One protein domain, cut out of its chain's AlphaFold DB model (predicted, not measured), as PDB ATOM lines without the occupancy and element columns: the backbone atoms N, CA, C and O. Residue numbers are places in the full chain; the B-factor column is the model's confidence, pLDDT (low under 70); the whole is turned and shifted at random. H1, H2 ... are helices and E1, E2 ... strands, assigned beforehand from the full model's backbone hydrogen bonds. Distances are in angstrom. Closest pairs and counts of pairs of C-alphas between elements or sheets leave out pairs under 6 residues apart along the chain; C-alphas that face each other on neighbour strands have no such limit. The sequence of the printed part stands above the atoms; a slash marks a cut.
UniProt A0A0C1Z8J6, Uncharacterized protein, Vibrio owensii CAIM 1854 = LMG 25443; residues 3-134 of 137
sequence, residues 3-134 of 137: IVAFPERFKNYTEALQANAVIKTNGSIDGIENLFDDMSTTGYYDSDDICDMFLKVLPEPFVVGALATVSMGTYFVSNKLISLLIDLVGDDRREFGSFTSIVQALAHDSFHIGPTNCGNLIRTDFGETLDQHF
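What this domain is: This is residues 3 to 134 of the 137 residues of an uncharacterized protein of Vibrio owensii CAIM 1854 = LMG 25443 (UniProt A0A0C1Z8J6). A four-stranded antiparallel sheet, E1 E2 E3 E4 in order, is curled like part of a barrel round the short helix H1, and H3, H4 and H6 pack on it. H2 only grazes the sheet, while H5 and H7 are not on it. The 132 printed residues hold seven named helices and four named strands, in the order E1 H1 H2 H3 E2 E3 H4 H5 H6 H7 E4, a mixed class of helices and strands. The whole is compact, with a radius of gyration of the C-alphas of 14.5 A and spans of 43 by 29 by 23 A.

How they stand to each other: E1, residues 3 to 7, is the antiparallel neighbour of E2, residues 62 to 70, with N 4 and O 65 2.9 A apart. E2 and E3, residues 73 to 78, form a hairpin, with N 68 and O 75 2.8 A apart. E3 is also the antiparallel neighbour of E4, residues 131 to 133, with N 133 and O 74 2.8 A apart. The strongly twisted sheet curls round H1, residues 13 to 18; C-alphas 6 and 16 are the closest of E1 and H1, 6.3 A apart. H2, residues 30 to 38, and H3, residues 46 to 56, are close but not clearly touching, C-alphas 35 and 47 being closest at 7.9 A. H4, residues 79 to 89, is on the sheet at a height of 5.2 A, over none of the strands. H6, residues 99 to 107, runs across the strands, at 89 degrees to E2 on the local plane. H3 and H6 are on the sheet and form two layers with it, one layer of helices and one of strands; the closest C-alphas of H3 and E2 are those of Leu 55 and Phe 62, 6.5 A apart. H6 and H7, residues 119 to 126, are about perpendicular at 84 degrees, and close but not clearly touching, C-alphas 106 and 119 being closest at 5.4 A. In H1, H2, H3, H4, H6 and H7 every O i to N i+4 pair is within hydrogen-bond range; H5, residues 93 to 96, is too short for such a pair.

Where its parts are: E1 begins at C-alpha 3, (136.881, 143.441, 169.040). From first to last C-alpha H3 measures 15.6 A, E2 24.6 A, E3 16.1 A, H4 15.2 A and H6 12.3 A. E2 begins at C-alpha 62, (127.434, 139.866, 161.989). E4 ends at C-alpha 133, (144.583, 144.798, 156.821).

The domain as a whole: The C-alphas of Pro 59 and Pro 115 are the two farthest apart, 44.0 A. The printed part has no cut. The links H1 to H2 and H6 to H7 are long, 11 residues each. The mean pLDDT of the printed part is 70.2; it is under 70 at residue 3 and residues 25 to 59, 90 to 97 and 127 to 134.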
ATOM      1  N   ILE A   3     137.965 144.225 169.637       69.62
ATOM      2  CA  ILE A   3     136.881 143.441 169.040       69.62
ATOM      3  C   ILE A   3     136.198 144.304 167.996       69.62
ATOM      4  O   ILE A   3     135.780 145.440 168.263       69.62
ATOM      5  N   VAL A   4     136.071 143.729 166.812       77.06
ATOM      6  CA  VAL A   4     135.406 144.348 165.681       77.06
ATOM      7  C   VAL A   4     134.320 143.416 165.177       77.06
ATOM      8  O   VAL A   4     134.471 142.193 165.184       77.06
ATOM      9  N   ALA A   5     133.219 144.014 164.748       82.19
ATOM     10  CA  ALA A   5     132.116 143.303 164.137       82.19
ATOM     11  C   ALA A   5     131.734 143.978 162.821       82.19
ATOM     12  O   ALA A   5     131.798 145.204 162.708       82.19
ATOM     13  N   PHE A   6     131.315 143.198 161.833       86.19
ATOM     14  CA  PHE A   6     130.735 143.726 160.600       86.19
ATOM     15  C   PHE A   6     129.629 142.808 160.068       86.19
ATOM     16  O   PHE A   6     129.644 141.618 160.372       86.19
ATOM     17  N   PRO A   7     128.666 143.323 159.286       88.00
ATOM     18  CA  PRO A   7     127.587 142.503 158.737       88.00
ATOM     19  C   PRO A   7     128.075 141.368 157.825       88.00
ATOM     20  O   PRO A   7     128.896 141.615 156.943       88.00
ATOM     21  N   GLU A   8     127.507 140.161 157.941       87.94
ATOM     22  CA  GLU A   8     127.892 138.986 157.125       87.94
ATOM     23  C   GLU A   8     127.678 139.175 155.614       87.94
ATOM     24  O   GLU A   8     128.224 138.425 154.808       87.94
ATOM     25  N   ARG A   9     126.901 140.185 155.198       88.00
ATOM     26  CA  ARG A   9     126.739 140.528 153.774       88.00
ATOM     27  C   ARG A   9     128.029 141.032 153.112       88.00
ATOM     28  O   ARG A   9     128.091 141.040 151.887       88.00
ATOM     29  N   PHE A  10     129.004 141.503 153.891       88.00
ATOM     30  CA  PHE A  10     130.319 141.885 153.378       88.00
ATOM     31  C   PHE A  10     131.236 140.669 153.367       88.00
ATOM     32  O   PHE A  10     131.245 139.889 154.318       88.00
ATOM     33  N   LYS A  11     132.044 140.530 152.314       84.06
ATOM     34  CA  LYS A  11     132.914 139.369 152.134       84.06
ATOM     35  C   LYS A  11     133.988 139.276 153.217       84.06
ATOM     36  O   LYS A  11     134.328 138.182 153.657       84.06
ATOM     37  N   ASN A  12     134.553 140.415 153.616       85.06
ATOM     38  CA  ASN A  12     135.643 140.477 154.585       85.06
ATOM     39  C   ASN A  12     135.698 141.819 155.331       85.06
ATOM     40  O   ASN A  12     134.964 142.766 155.029       85.06
ATOM     41  N   TYR A  13     136.598 141.886 156.314       86.88
ATOM     42  CA  TYR A  13     136.801 143.071 157.144       86.88
ATOM     43  C   TYR A  13     137.182 144.304 156.314       86.88
ATOM     44  O   TYR A  13     136.643 145.386 156.550       86.88
ATOM     45  N   THR A  14     138.072 144.165 155.327       86.12
ATOM     46  CA  THR A  14     138.507 145.280 154.475       86.12
ATOM     47  C   THR A  14     137.355 145.879 153.671       86.12
ATOM     48  O   THR A  14     137.227 147.104 153.626       86.12
ATOM     49  N   GLU A  15     136.489 145.056 153.079       88.19
ATOM     50  CA  GLU A  15     135.309 145.527 152.348       88.19
ATOM     51  C   GLU A  15     134.341 146.273 153.278       88.19
ATOM     52  O   GLU A  15     133.925 147.397 152.986       88.19
ATOM     53  N   ALA A  16     134.042 145.695 154.445       88.31
ATOM     54  CA  ALA A  16     133.187 146.334 155.439       88.31
ATOM     55  C   ALA A  16     133.772 147.662 155.944       88.31
ATOM     56  O   ALA A  16     133.032 148.621 156.185       88.31
ATOM     57  N   LEU A  17     135.097 147.743 156.097       87.94
ATOM     58  CA  LEU A  17     135.782 148.958 156.529       87.94
ATOM     59  C   LEU A  17     135.676 150.060 155.472       87.94
ATOM     60  O   LEU A  17     135.355 151.195 155.816       87.94
ATOM     61  N   GLN A  18     135.889 149.730 154.195       88.88
ATOM     62  CA  GLN A  18     135.730 150.672 153.080       88.88
ATOM     63  C   GLN A  18     134.294 151.205 152.977       88.88
ATOM     64  O   GLN A  18     134.086 152.364 152.618       88.88
ATOM     65  N   ALA A  19     133.312 150.384 153.348       90.12
ATOM     66  CA  ALA A  19     131.904 150.760 153.406       90.12
ATOM     67  C   ALA A  19     131.497 151.508 154.695       90.12
ATOM     68  O   ALA A  19     130.323 151.844 154.846       90.12
ATOM     69  N   ASN A  20     132.424 151.770 155.628       87.81
ATOM     70  CA  ASN A  20     132.141 152.313 156.968       87.81
ATOM     71  C   ASN A  20     131.096 151.498 157.760       87.81
ATOM     72  O   ASN A  20     130.326 152.053 158.543       87.81
ATOM     73  N   ALA A  21     131.066 150.179 157.563       87.25
ATOM     74  CA  ALA A  21     130.122 149.262 158.201       87.25
ATOM     75  C   ALA A  21     130.722 148.482 159.386       87.25
ATOM     76  O   ALA A  21     130.049 147.636 159.974       87.25
ATOM     77  N   VAL A  22     131.984 148.751 159.735       85.19
ATOM     78  CA  VAL A  22     132.660 148.125 160.879       85.19
ATOM     79  C   VAL A  22     132.219 148.792 162.174       85.19
ATOM     80  O   VAL A  22     132.410 149.991 162.379       85.19
ATOM     81  N   ILE A  23     131.707 147.977 163.086       82.12
ATOM     82  CA  ILE A  23     131.404 148.358 164.457       82.12
ATOM     83  C   ILE A  23     132.625 148.018 165.307       82.12
ATOM     84  O   ILE A  23     133.072 146.872 165.358       82.12
ATOM     85  N   LYS A  24     133.177 149.030 165.977       74.75
ATOM     86  CA  LYS A  24     134.256 148.864 166.953       74.75
ATOM     87  C   LYS A  24     133.676 149.052 168.342       74.75
ATOM     88  O   LYS A  24     132.976 150.032 168.593       74.75
ATOM     89  N   THR A  25     133.968 148.124 169.241       61.25
ATOM     90  CA  THR A  25     133.630 148.306 170.653       61.25
ATOM     91  C   THR A  25     134.709 149.182 171.296       61.25
ATOM     92  O   THR A  25     135.898 148.867 171.253       61.25
ATOM     93  N   ASN A  26     134.312 150.340 171.828       52.06
ATOM     94  CA  ASN A  26     135.235 151.262 172.486       52.06
ATOM     95  C   ASN A  26     135.372 150.870 173.962       52.06
ATOM     96  O   ASN A  26     134.560 151.283 174.783       52.06
ATOM     97  N   GLY A  27     136.422 150.111 174.277       49.19
ATOM     98  CA  GLY A  27     136.897 149.885 175.644       49.19
ATOM     99  C   GLY A  27     136.172 148.780 176.422       49.19
ATOM    100  O   GLY A  27     134.961 148.817 176.612       49.19
ATOM    101  N   SER A  28     136.968 147.851 176.959       42.59
ATOM    102  CA  SER A  28     136.629 146.862 177.999       42.59
ATOM    103  C   SER A  28     135.734 145.680 177.614       42.59
ATOM    104  O   SER A  28     134.827 145.300 178.349       42.59
ATOM    105  N   ILE A  29     136.066 144.987 176.526       45.09
ATOM    106  CA  ILE A  29     135.904 143.528 176.563       45.09
ATOM    107  C   ILE A  29     137.294 142.951 176.814       45.09
ATOM    108  O   ILE A  29     137.879 142.264 175.980       45.09
ATOM    109  N   ASP A  30     137.797 143.243 178.017       45.12
ATOM    110  CA  ASP A  30     138.927 142.537 178.625       45.12
ATOM    111  C   ASP A  30     138.668 141.021 178.600       45.12
ATOM    112  O   ASP A  30     139.598 140.236 178.609       45.12
ATOM    113  N   GLY A  31     137.402 140.604 178.475       47.09
ATOM    114  CA  GLY A  31     136.978 139.223 178.309       47.09
ATOM    115  C   GLY A  31     137.587 138.483 177.121       47.09
ATOM    116  O   GLY A  31     137.903 137.333 177.330       47.09
ATOM    117  N   ILE A  32     137.796 139.067 175.926       49.53
ATOM    118  CA  ILE A  32     138.364 138.312 174.773       49.53
ATOM    119  C   ILE A  32     139.898 138.267 174.811       49.53
ATOM    120  O   ILE A  32     140.504 137.255 174.465       49.53
ATOM    121  N   GLU A  33     140.525 139.357 175.252       47.56
ATOM    122  CA  GLU A  33     141.979 139.442 175.436       47.56
ATOM    123  C   GLU A  33     142.432 138.566 176.609       47.56
ATOM    124  O   GLU A  33     143.307 137.721 176.429       47.56
ATOM    125  N   ASN A  34     141.738 138.652 177.750       50.09
ATOM    126  CA  ASN A  34     141.911 137.706 178.845       50.09
ATOM    127  C   ASN A  34     141.398 136.319 178.476       50.09
ATOM    128  O   ASN A  34     141.962 135.377 178.987       50.09
ATOM    129  N   LEU A  35     140.417 136.130 177.578       50.66
ATOM    130  CA  LEU A  35     140.047 134.772 177.158       50.66
ATOM    131  C   LEU A  35     141.243 134.084 176.520       50.66
ATOM    132  O   LEU A  35     141.525 132.969 176.908       50.66
ATOM    133  N   PHE A  36     141.975 134.728 175.606       50.34
ATOM    134  CA  PHE A  36     143.130 134.096 174.954       50.34
ATOM    135  C   PHE A  36     144.350 133.913 175.854       50.34
ATOM    136  O   PHE A  36     145.037 132.896 175.735       50.34
ATOM    137  N   ASP A  37     144.607 134.847 176.765       50.72
ATOM    138  CA  ASP A  37     145.692 134.694 177.736       50.72
ATOM    139  C   ASP A  37     145.301 133.716 178.881       50.72
ATOM    140  O   ASP A  37     146.111 132.860 179.257       50.72
ATOM    141  N   ASP A  38     144.041 133.706 179.344       48.69
ATOM    142  CA  ASP A  38     143.456 132.724 180.290       48.69
ATOM    143  C   ASP A  38     143.163 131.361 179.632       48.69
ATOM    144  O   ASP A  38     143.027 130.343 180.316       48.69
ATOM    145  N   MET A  39     143.108 131.272 178.303       51.00
ATOM    146  CA  MET A  39     142.950 130.022 177.541       51.00
ATOM    147  C   MET A  39     144.155 129.088 177.680       51.00
ATOM    148  O   MET A  39     144.054 127.886 177.407       51.00
ATOM    149  N   SER A  40     145.287 129.625 178.143       42.31
ATOM    150  CA  SER A  40     146.438 128.841 178.588       42.31
ATOM    151  C   SER A  40     146.175 128.082 179.899       42.31
ATOM    152  O   SER A  40     146.859 127.095 180.172       42.31
ATOM    153  N   THR A  41     145.186 128.505 180.699       42.16
ATOM    154  CA  THR A  41     144.957 128.014 182.069       42.16
ATOM    155  C   THR A  41     143.582 127.393 182.324       42.16
ATOM    156  O   THR A  41     143.498 126.517 183.182       42.16
ATOM    157  N   THR A  42     142.518 127.789 181.616       45.16
ATOM    158  CA  THR A  42     141.136 127.434 182.015       45.16
ATOM    159  C   THR A  42     140.365 126.564 181.023       45.16
ATOM    160  O   THR A  42     139.528 125.791 181.475       45.16
ATOM    161  N   GLY A  43     140.670 126.638 179.720       47.16
ATOM    162  CA  GLY A  43     140.066 125.834 178.647       47.16
ATOM    163  C   GLY A  43     138.537 125.812 178.674       47.16
ATOM    164  O   GLY A  43     137.977 124.878 179.236       47.16
ATOM    165  N   TYR A  44     137.851 126.794 178.074       54.25
ATOM    166  CA  TYR A  44     136.387 126.819 178.163       54.25
ATOM    167  C   TYR A  44     135.609 127.217 176.908       54.25
ATOM    168  O   TYR A  44     136.023 128.051 176.111       54.25
ATOM    169  N   TYR A  45     134.431 126.589 176.852       48.34
ATOM    170  CA  TYR A  45     133.363 126.546 175.854       48.34
ATOM    171  C   TYR A  45     132.438 127.793 175.839       48.34
ATOM    172  O   TYR A  45     131.472 127.818 175.086       48.34
ATOM    173  N   ASP A  46     132.710 128.826 176.649       51.22
ATOM    174  CA  ASP A  46     131.733 129.895 176.953       51.22
ATOM    175  C   ASP A  46     131.825 131.148 176.054       51.22
ATOM    176  O   ASP A  46     130.913 131.979 176.053       51.22
ATOM    177  N   SER A  47     132.900 131.332 175.274       52.34
ATOM    178  CA  SER A  47     133.029 132.514 174.398       52.34
ATOM    179  C   SER A  47     132.065 132.504 173.226       52.34
ATOM    180  O   SER A  47     131.572 133.564 172.835       52.34
ATOM    181  N   ASP A  48     131.786 131.322 172.681       56.06
ATOM    182  CA  ASP A  48     130.867 131.170 171.557       56.06
ATOM    183  C   ASP A  48     129.435 131.498 171.983       56.06
ATOM    184  O   ASP A  48     128.759 132.244 171.281       56.06
ATOM    185  N   ASP A  49     129.012 131.091 173.182       55.06
ATOM    186  CA  ASP A  49     127.678 131.393 173.711       55.06
ATOM    187  C   ASP A  49     127.473 132.892 174.002       55.06
ATOM    188  O   ASP A  49     126.403 133.447 173.724       55.06
ATOM    189  N   ILE A  50     128.498 133.580 174.524       53.94
ATOM    190  CA  ILE A  50     128.441 135.025 174.802       53.94
ATOM    191  C   ILE A  50     128.432 135.829 173.496       53.94
ATOM    192  O   ILE A  50     127.624 136.753 173.346       53.94
ATOM    193  N   CYS A  51     129.289 135.464 172.537       58.72
ATOM    194  CA  CYS A  51     129.284 136.055 171.202       58.72
ATOM    195  C   CYS A  51     127.942 135.805 170.501       58.72
ATOM    196  O   CYS A  51     127.345 136.753 169.996       58.72
ATOM    197  N   ASP A  52     127.408 134.584 170.545       61.69
ATOM    198  CA  ASP A  52     126.124 134.227 169.939       61.69
ATOM    199  C   ASP A  52     124.947 134.974 170.568       61.69
ATOM    200  O   ASP A  52     124.041 135.417 169.857       61.69
ATOM    201  N   MET A  53     124.928 135.149 171.892       57.62
ATOM    202  CA  MET A  53     123.908 135.963 172.559       57.62
ATOM    203  C   MET A  53     123.967 137.426 172.114       57.62
ATOM    204  O   MET A  53     122.921 138.031 171.868       57.62
ATOM    205  N   PHE A  54     125.170 137.988 171.985       56.72
ATOM    206  CA  PHE A  54     125.361 139.369 171.545       56.72
ATOM    207  C   PHE A  54     125.025 139.555 170.057       56.72
ATOM    208  O   PHE A  54     124.476 140.579 169.662       56.72
ATOM    209  N   LEU A  55     125.294 138.544 169.234       63.56
ATOM    210  CA  LEU A  55     124.981 138.528 167.806       63.56
ATOM    211  C   LEU A  55     123.477 138.407 167.534       63.56
ATOM    212  O   LEU A  55     122.964 139.065 166.632       63.56
ATOM    213  N   LYS A  56     122.745 137.623 168.337       61.97
ATOM    214  CA  LYS A  56     121.293 137.398 168.177       61.97
ATOM    215  C   LYS A  56     120.434 138.649 168.373       61.97
ATOM    216  O   LYS A  56     119.299 138.674 167.901       61.97
ATOM    217  N   VAL A  57     120.935 139.662 169.080       59.62
ATOM    218  CA  VAL A  57     120.209 140.925 169.310       59.62
ATOM    219  C   VAL A  57     120.464 141.976 168.226       59.62
ATOM    220  O   VAL A  57     119.843 143.040 168.252       59.62
ATOM    221  N   LEU A  58     121.357 141.698 167.272       67.19
ATOM    222  CA  LEU A  58     121.656 142.604 166.170       67.19
ATOM    223  C   LEU A  58     120.608 142.471 165.047       67.19
ATOM    224  O   LEU A  58     120.051 141.396 164.831       67.19
ATOM    225  N   PRO A  59     120.310 143.565 164.320       69.56
ATOM    226  CA  PRO A  59     119.237 143.606 163.316       69.56
ATOM    227  C   PRO A  59     119.514 142.756 162.064       69.56
ATOM    228  O   PRO A  59     118.627 142.565 161.237       69.56
ATOM    229  N   GLU A  60     120.740 142.266 161.912       78.69
ATOM    230  CA  GLU A  60     121.193 141.372 160.851       78.69
ATOM    231  C   GLU A  60     122.344 140.496 161.382       78.69
ATOM    232  O   GLU A  60     122.863 140.800 162.458       78.69
ATOM    233  N   PRO A  61     122.753 139.421 160.684       82.06
ATOM    234  CA  PRO A  61     123.908 138.615 161.080       82.06
ATOM    235  C   PRO A  61     125.222 139.403 160.979       82.06
ATOM    236  O   PRO A  61     125.454 140.112 159.997       82.06
ATOM    237  N   PHE A  62     126.104 139.248 161.969       83.81
ATOM    238  CA  PHE A  62     127.434 139.866 161.989       83.81
ATOM    239  C   PHE A  62     128.531 138.812 162.126       83.81
ATOM    240  O   PHE A  62     128.401 137.850 162.879       83.81
ATOM    241  N   VAL A  63     129.660 139.066 161.471       83.19
ATOM    242  CA  VAL A  63     130.936 138.430 161.787       83.19
ATOM    243  C   VAL A  63     131.584 139.222 162.915       83.19
ATOM    244  O   VAL A  63     131.809 140.424 162.777       83.19
ATOM    245  N   VAL A  64     131.906 138.550 164.018       80.06
ATOM    246  CA  VAL A  64     132.668 139.109 165.147       80.06
ATOM    247  C   VAL A  64     134.060 138.496 165.154       80.06
ATOM    248  O   VAL A  64     134.233 137.326 164.810       80.06
ATOM    249  N   GLY A  65     135.060 139.280 165.534       78.69
ATOM    250  CA  GLY A  65     136.428 138.808 165.686       78.69
ATOM    251  C   GLY A  65     137.339 139.855 166.307       78.69
ATOM    252  O   GLY A  65     136.887 140.895 166.793       78.69
ATOM    253  N   ALA A  66     138.638 139.585 166.266       77.94
ATOM    254  CA  ALA A  66     139.667 140.451 166.823       77.94
ATOM    255  C   ALA A  66     140.648 140.918 165.745       77.94
ATOM    256  O   ALA A  66     140.914 140.216 164.769       77.94
ATOM    257  N   LEU A  67     141.215 142.108 165.949       79.56
ATOM    258  CA  LEU A  67     142.375 142.571 165.193       79.56
ATOM    259  C   LEU A  67     143.662 142.157 165.915       79.56
ATOM    260  O   LEU A  67     143.928 142.625 167.023       79.56
ATOM    261  N   ALA A  68     144.458 141.309 165.267       77.56
ATOM    262  CA  ALA A  68     145.754 140.846 165.746       77.56
ATOM    263  C   ALA A  68     146.882 141.517 164.952       77.56
ATOM    264  O   ALA A  68     147.025 141.295 163.749       77.56
ATOM    265  N   THR A  69     147.690 142.342 165.616       79.75
ATOM    266  CA  THR A  69     148.855 142.988 164.998       79.75
ATOM    267  C   THR A  69     150.102 142.133 165.207       79.75
ATOM    268  O   THR A  69     150.527 141.908 166.336       79.75
ATOM    269  N   VAL A  70     150.691 141.681 164.103       78.50
ATOM    270  CA  VAL A  70     151.954 140.935 164.035       78.50
ATOM    271  C   VAL A  70     152.975 141.730 163.216       78.50
ATOM    272  O   VAL A  70     152.647 142.744 162.600       78.50
ATOM    273  N   SER A  71     154.224 141.262 163.156       79.81
ATOM    274  CA  SER A  71     155.306 141.920 162.403       79.81
ATOM    275  C   SER A  71     154.980 142.183 160.922       79.81
ATOM    276  O   SER A  71     155.486 143.144 160.348       79.81
ATOM    277  N   MET A  72     154.129 141.355 160.306       75.44
ATOM    278  CA  MET A  72     153.742 141.462 158.892       75.44
ATOM    279  C   MET A  72     152.510 142.344 158.632       75.44
ATOM    280  O   MET A  72     152.184 142.609 157.475       75.44
ATOM    281  N   GLY A  73     151.809 142.795 159.674       79.19
ATOM    282  CA  GLY A  73     150.602 143.607 159.532       79.19
ATOM    283  C   GLY A  73     149.545 143.296 160.582       79.19
ATOM    284  O   GLY A  73     149.793 142.588 161.555       79.19
ATOM    285  N   THR A  74     148.349 143.846 160.390       81.69
ATOM    286  CA  THR A  74     147.206 143.578 161.268       81.69
ATOM    287  C   THR A  74     146.227 142.663 160.557       81.69
ATOM    288  O   THR A  74     145.839 142.936 159.430       81.69
ATOM    289  N   TYR A  75     145.818 141.584 161.206       81.12
ATOM    290  CA  TYR A  75     144.890 140.609 160.649       81.12
ATOM    291  C   TYR A  75     143.570 140.683 161.393       81.12
ATOM    292  O   TYR A  75     143.560 140.760 162.622       81.12
ATOM    293  N   PHE A  76     142.465 140.644 160.657       84.81
ATOM    294  CA  PHE A  76     141.188 140.288 161.256       84.81
ATOM    295  C   PHE A  76     141.126 138.768 161.412       84.81
ATOM    296  O   PHE A  76     141.371 138.030 160.461       84.81
ATOM    297  N   VAL A  77     140.816 138.307 162.621       79.94
ATOM    298  CA  VAL A  77     140.643 136.889 162.941       79.94
ATOM    299  C   VAL A  77     139.236 136.714 163.492       79.94
ATOM    300  O   VAL A  77     138.913 137.231 164.564       79.94
ATOM    301  N   SER A  78     138.379 136.034 162.729       80.81
ATOM    302  CA  SER A  78     136.985 135.796 163.115       80.81
ATOM    303  C   SER A  78     136.891 134.905 164.355       80.81
ATOM    304  O   SER A  78     137.772 134.082 164.598       80.81
ATOM    305  N   ASN A  79     135.799 135.020 165.114       77.38
ATOM    306  CA  ASN A  79     135.560 134.179 166.289       77.38
ATOM    307  C   ASN A  79     135.543 132.682 165.924       77.38
ATOM    308  O   ASN A  79     136.138 131.871 166.614       77.38
ATOM    309  N   LYS A  80     134.970 132.322 164.766       77.31
ATOM    310  CA  LYS A  80     134.992 130.939 164.257       77.31
ATOM    311  C   LYS A  80     136.417 130.420 164.039       77.31
ATOM    312  O   LYS A  80     136.713 129.276 164.367       77.31
ATOM    313  N   LEU A  81     137.291 131.255 163.473       78.31
ATOM    314  CA  LEU A  81     138.692 130.892 163.275       78.31
ATOM    315  C   LEU A  81     139.433 130.817 164.612       78.31
ATOM    316  O   LEU A  81     140.213 129.900 164.822       78.31
ATOM    317  N   ILE A  82     139.160 131.746 165.525       76.12
ATOM    318  CA  ILE A  82     139.646 131.700 166.904       76.12
ATOM    319  C   ILE A  82     139.314 130.345 167.546       76.12
ATOM    320  O   ILE A  82     140.247 129.654 167.946       76.12
ATOM    321  N   SER A  83     138.046 129.920 167.556       74.00
ATOM    322  CA  SER A  83     137.624 128.645 168.156       74.00
ATOM    323  C   SER A  83     138.306 127.447 167.490       74.00
ATOM    324  O   SER A  83     138.838 126.577 168.174       74.00
ATOM    325  N   LEU A  84     138.419 127.444 166.156       77.31
ATOM    326  CA  LEU A  84     139.148 126.392 165.441       77.31
ATOM    327  C   LEU A  84     140.627 126.318 165.852       77.31
ATOM    328  O   LEU A  84     141.171 125.229 166.020       77.31
ATOM    329  N   LEU A  85     141.302 127.463 165.981       74.75
ATOM    330  CA  LEU A  85     142.709 127.496 166.383       74.75
ATOM    331  C   LEU A  85     142.898 126.961 167.800       74.75
ATOM    332  O   LEU A  85     143.907 126.317 168.065       74.75
ATOM    333  N   ILE A  86     141.929 127.184 168.683       71.31
ATOM    334  CA  ILE A  86     141.931 126.632 170.041       71.31
ATOM    335  C   ILE A  86     141.851 125.112 169.994       71.31
ATOM    336  O   ILE A  86     142.707 124.438 170.570       71.31
ATOM    337  N   ASP A  87     140.868 124.584 169.269       73.00
ATOM    338  CA  ASP A  87     140.653 123.144 169.142       73.00
ATOM    339  C   ASP A  87     141.860 122.442 168.506       73.00
ATOM    340  O   ASP A  87     142.252 121.356 168.936       73.00
ATOM    341  N   LEU A  88     142.477 123.073 167.498       73.94
ATOM    342  CA  LEU A  88     143.640 122.530 166.796       73.94
ATOM    343  C   LEU A  88     144.921 122.585 167.623       73.94
ATOM    344  O   LEU A  88     145.690 121.628 167.602       73.94
ATOM    345  N   VAL A  89     145.180 123.698 168.313       71.69
ATOM    346  CA  VAL A  89     146.380 123.834 169.149       71.69
ATOM    347  C   VAL A  89     146.275 122.941 170.383       71.69
ATOM    348  O   VAL A  89     147.303 122.451 170.850       71.69
ATOM    349  N   GLY A  90     145.064 122.664 170.879       67.06
ATOM    350  CA  GLY A  90     144.830 121.638 171.894       67.06
ATOM    351  C   GLY A  90     145.769 121.814 173.084       67.06
ATOM    352  O   GLY A  90     145.773 122.873 173.689       67.06
ATOM    353  N   ASP A  91     146.598 120.817 173.402       61.50
ATOM    354  CA  ASP A  91     147.593 120.871 174.488       61.50
ATOM    355  C   ASP A  91     149.001 121.351 174.067       61.50
ATOM    356  O   ASP A  91     149.818 121.669 174.939       61.50
ATOM    357  N   ASP A  92     149.268 121.525 172.766       59.94
ATOM    358  CA  ASP A  92     150.543 122.025 172.205       59.94
ATOM    359  C   ASP A  92     150.722 123.552 172.390       59.94
ATOM    360  O   ASP A  92     151.686 124.170 171.933       59.94
ATOM    361  N   ARG A  93     149.824 124.176 173.161       58.81
ATOM    362  CA  ARG A  93     149.763 125.609 173.527       58.81
ATOM    363  C   ARG A  93     151.102 126.189 173.983       58.81
ATOM    364  O   ARG A  93     151.376 127.369 173.766       58.81
ATOM    365  N   ARG A  94     151.936 125.370 174.635       61.09
ATOM    366  CA  ARG A  94     153.248 125.781 175.166       61.09
ATOM    367  C   ARG A  94     154.249 126.143 174.069       61.09
ATOM    368  O   ARG A  94     155.169 126.901 174.352       61.09
ATOM    369  N   GLU A  95     154.084 125.608 172.860       63.84
ATOM    370  CA  GLU A  95     154.967 125.885 171.723       63.84
ATOM    371  C   GLU A  95     154.720 127.283 171.144       63.84
ATOM    372  O   GLU A  95     155.665 128.003 170.825       63.84
ATOM    373  N   PHE A  96     153.456 127.702 171.070       64.62
ATOM    374  CA  PHE A  96     153.087 128.998 170.500       64.62
ATOM    375  C   PHE A  96     153.066 130.125 171.543       64.62
ATOM    376  O   PHE A  96     153.409 131.265 171.233       64.62
ATOM    377  N   GLY A  97     152.703 129.832 172.792       65.19
ATOM    378  CA  GLY A  97     152.773 130.761 173.924       65.19
ATOM    379  C   GLY A  97     151.691 131.849 173.965       65.19
ATOM    380  O   GLY A  97     151.143 132.083 175.033       65.19
ATOM    381  N   SER A  98     151.362 132.499 172.841       71.00
ATOM    382  CA  SER A  98     150.340 133.560 172.766       71.00
ATOM    383  C   SER A  98     149.505 133.487 171.483       71.00
ATOM    384  O   SER A  98     149.947 132.928 170.474       71.00
ATOM    385  N   PHE A  99     148.327 134.121 171.482       72.44
ATOM    386  CA  PHE A  99     147.484 134.241 170.285       72.44
ATOM    387  C   PHE A  99     148.214 134.901 169.113       72.44
ATOM    388  O   PHE A  99     148.171 134.420 167.983       72.44
ATOM    389  N   THR A 100     148.934 135.988 169.386       74.94
ATOM    390  CA  THR A 100     149.700 136.719 168.375       74.94
ATOM    391  C   THR A 100     150.764 135.829 167.734       74.94
ATOM    392  O   THR A 100     150.956 135.902 166.522       74.94
ATOM    393  N   SER A 101     151.394 134.935 168.502       78.06
ATOM    394  CA  SER A 101     152.342 133.950 167.969       78.06
ATOM    395  C   SER A 101     151.676 132.939 167.030       78.06
ATOM    396  O   SER A 101     152.260 132.590 166.007       78.06
ATOM    397  N   ILE A 102     150.454 132.487 167.341       78.44
ATOM    398  CA  ILE A 102     149.675 131.587 166.472       78.44
ATOM    399  C   ILE A 102     149.328 132.300 165.164       78.44
ATOM    400  O   ILE A 102     149.582 131.774 164.082       78.44
ATOM    401  N   VAL A 103     148.812 133.531 165.246       78.94
ATOM    402  CA  VAL A 103     148.500 134.350 164.064       78.94
ATOM    403  C   VAL A 103     149.760 134.618 163.240       78.94
ATOM    404  O   VAL A 103     149.726 134.553 162.013       78.94
ATOM    405  N   GLN A 104     150.901 134.850 163.890       81.38
ATOM    406  CA  GLN A 104     152.182 135.007 163.213       81.38
ATOM    407  C   GLN A 104     152.612 133.710 162.510       81.38
ATOM    408  O   GLN A 104     153.000 133.754 161.343       81.38
ATOM    409  N   ALA A 105     152.488 132.550 163.156       80.38
ATOM    410  CA  ALA A 105     152.786 131.259 162.536       80.38
ATOM    411  C   ALA A 105     151.879 130.983 161.321       80.38
ATOM    412  O   ALA A 105     152.354 130.532 160.273       80.38
ATOM    413  N   LEU A 106     150.591 131.334 161.427       79.44
ATOM    414  CA  LEU A 106     149.620 131.285 160.331       79.44
ATOM    415  C   LEU A 106     149.911 132.287 159.221       79.44
ATOM    416  O   LEU A 106     149.510 132.039 158.094       79.44
ATOM    417  N   ALA A 107     150.569 133.409 159.495       76.00
ATOM    418  CA  ALA A 107     150.991 134.355 158.465       76.00
ATOM    419  C   ALA A 107     152.261 133.873 157.737       76.00
ATOM    420  O   ALA A 107     152.411 134.118 156.545       76.00
ATOM    421  N   HIS A 108     153.141 133.142 158.429       74.94
ATOM    422  CA  HIS A 108     154.451 132.700 157.932       74.94
ATOM    423  C   HIS A 108     154.492 131.272 157.347       74.94
ATOM    424  O   HIS A 108     155.581 130.719 157.212       74.94
ATOM    425  N   ASP A 109     153.352 130.638 157.052       70.06
ATOM    426  CA  ASP A 109     153.272 129.236 156.562       70.06
ATOM    427  C   ASP A 109     153.911 128.217 157.527       70.06
ATOM    428  O   ASP A 109     154.218 127.082 157.158       70.06
ATOM    429  N   SER A 110     154.118 128.618 158.781       74.62
ATOM    430  CA  SER A 110     154.888 127.869 159.777       74.62
ATOM    431  C   SER A 110     154.007 127.241 160.852       74.62
ATOM    432  O   SER A 110     154.522 126.593 161.758       74.62
ATOM    433  N   PHE A 111     152.684 127.365 160.725       80.62
ATOM    434  CA  PHE A 111     151.729 126.765 161.647       80.62
ATOM    435  C   PHE A 111     151.618 125.245 161.443       80.62
ATOM    436  O   PHE A 111     150.925 124.768 160.536       80.62
ATOM    437  N   HIS A 112     152.316 124.500 162.301       77.81
ATOM    438  CA  HIS A 112     152.337 123.041 162.323       77.81
ATOM    439  C   HIS A 112     151.799 122.527 163.656       77.81
ATOM    440  O   HIS A 112     152.173 123.044 164.702       77.81
ATOM    441  N   ILE A 113     150.953 121.498 163.608       74.19
ATOM    442  CA  ILE A 113     150.537 120.725 164.782       74.19
ATOM    443  C   ILE A 113     151.068 119.306 164.584       74.19
ATOM    444  O   ILE A 113     150.681 118.602 163.643       74.19
ATOM    445  N   GLY A 114     152.035 118.911 165.415       73.12
ATOM    446  CA  GLY A 114     152.838 117.713 165.175       73.12
ATOM    447  C   GLY A 114     153.492 117.733 163.776       73.12
ATOM    448  O   GLY A 114     154.093 118.736 163.394       73.12
ATOM    449  N   PRO A 115     153.401 116.654 162.974       75.94
ATOM    450  CA  PRO A 115     153.993 116.613 161.634       75.94
ATOM    451  C   PRO A 115     153.154 117.318 160.548       75.94
ATOM    452  O   PRO A 115     153.576 117.356 159.391       75.94
ATOM    453  N   THR A 116     151.963 117.834 160.870       75.88
ATOM    454  CA  THR A 116     150.998 118.336 159.879       75.88
ATOM    455  C   THR A 116     151.049 119.861 159.780       75.88
ATOM    456  O   THR A 116     150.900 120.556 160.781       75.88
ATOM    457  N   ASN A 117     151.192 120.400 158.562       77.19
ATOM    458  CA  ASN A 117     151.032 121.834 158.292       77.19
ATOM    459  C   ASN A 117     149.538 122.195 158.207       77.19
ATOM    460  O   ASN A 117     148.893 122.004 157.172       77.19
ATOM    461  N   CYS A 118     148.989 122.714 159.303       78.69
ATOM    462  CA  CYS A 118     147.586 123.120 159.397       78.69
ATOM    463  C   CYS A 118     147.321 124.486 158.743       78.69
ATOM    464  O   CYS A 118     146.174 124.792 158.417       78.69
ATOM    465  N   GLY A 119     148.360 125.294 158.496       76.50
ATOM    466  CA  GLY A 119     148.227 126.629 157.907       76.50
ATOM    467  C   GLY A 119     147.561 126.627 156.526       76.50
ATOM    468  O   GLY A 119     146.694 127.458 156.258       76.50
ATOM    469  N   ASN A 120     147.896 125.664 155.662       71.50
ATOM    470  CA  ASN A 120     147.307 125.573 154.318       71.50
ATOM    471  C   ASN A 120     145.814 125.217 154.329       71.50
ATOM    472  O   ASN A 120     145.045 125.763 153.537       71.50
ATOM    473  N   LEU A 121     145.400 124.328 155.235       72.31
ATOM    474  CA  LEU A 121     143.993 123.957 155.405       72.31
ATOM    475  C   LEU A 121     143.186 125.162 155.894       72.31
ATOM    476  O   LEU A 121     142.204 125.553 155.271       72.31
ATOM    477  N   ILE A 122     143.689 125.833 156.931       77.12
ATOM    478  CA  ILE A 122     143.039 127.005 157.520       77.12
ATOM    479  C   ILE A 122     142.875 128.130 156.496       77.12
ATOM    480  O   ILE A 122     141.831 128.767 156.448       77.12
ATOM    481  N   ARG A 123     143.862 128.375 155.631       72.31
ATOM    482  CA  ARG A 123     143.732 129.409 154.589       72.31
ATOM    483  C   ARG A 123     142.775 129.032 153.470       72.31
ATOM    484  O   ARG A 123     142.203 129.929 152.861       72.31
ATOM    485  N   THR A 124     142.599 127.744 153.197       74.81
ATOM    486  CA  THR A 124     141.615 127.289 152.209       74.81
ATOM    487  C   THR A 124     140.197 127.551 152.715       74.81
ATOM    488  O   THR A 124     139.377 128.086 151.974       74.81
ATOM    489  N   ASP A 125     139.942 127.259 153.992       72.44
ATOM    490  CA  ASP A 125     138.595 127.333 154.570       72.44
ATOM    491  C   ASP A 125     138.255 128.720 155.145       72.44
ATOM    492  O   ASP A 125     137.103 129.146 155.117       72.44
ATOM    493  N   PHE A 126     139.258 129.449 155.641       71.75
ATOM    494  CA  PHE A 126     139.085 130.728 156.339       71.75
ATOM    495  C   PHE A 126     139.835 131.890 155.695       71.75
ATOM    496  O   PHE A 126     139.738 132.998 156.216       71.75
ATOM    497  N   GLY A 127     140.551 131.695 154.582       67.81
ATOM    498  CA  GLY A 127     141.390 132.733 153.966       67.81
ATOM    499  C   GLY A 127     140.645 134.018 153.604       67.81
ATOM    500  O   GLY A 127     141.230 135.091 153.651       67.81
ATOM    501  N   GLU A 128     139.345 133.936 153.312       68.12
ATOM    502  CA  GLU A 128     138.523 135.129 153.075       68.12
ATOM    503  C   GLU A 128     138.250 135.926 154.361       68.12
ATOM    504  O   GLU A 128     138.142 137.148 154.316       68.12
ATOM    505  N   THR A 129     138.180 135.248 155.511       64.50
ATOM    506  CA  THR A 129     137.979 135.875 156.829       64.50
ATOM    507  C   THR A 129     139.281 136.186 157.561       64.50
ATOM    508  O   THR A 129     139.290 137.088 158.392       64.50
ATOM    509  N   LEU A 130     140.377 135.487 157.251       66.25
ATOM    510  CA  LEU A 130     141.733 135.819 157.685       66.25
ATOM    511  C   LEU A 130     142.276 136.929 156.777       66.25
ATOM    512  O   LEU A 130     143.139 136.719 155.927       66.25
ATOM    513  N   ASP A 131     141.705 138.116 156.940       69.88
ATOM    514  CA  ASP A 131     141.949 139.258 156.071       69.88
ATOM    515  C   ASP A 131     143.111 140.104 156.610       69.88
ATOM    516  O   ASP A 131     143.066 140.606 157.740       69.88
ATOM    517  N   GLN A 132     144.169 140.253 155.809       67.94
ATOM    518  CA  GLN A 132     145.300 141.116 156.143       67.94
ATOM    519  C   GLN A 132     144.921 142.572 155.866       67.94
ATOM    520  O   GLN A 132     144.828 142.998 154.716       67.94
ATOM    521  N   HIS A 133     144.789 143.366 156.924       60.44
ATOM    522  CA  HIS A 133     144.583 144.798 156.821       60.44
ATOM    523  C   HIS A 133     145.866 145.589 157.123       60.44
ATOM    524  O   HIS A 133     146.504 145.454 158.173       60.44
ATOM    525  N   PHE A 134     146.232 146.483 156.204       44.19
ATOM    526  CA  PHE A 134     147.317 147.436 156.409       44.19
ATOM    527  C   PHE A 134     146.803 148.688 157.121       44.19
ATOM    528  O   PHE A 134     146.260 149.590 156.488       44.19
TER     529      PHE A 134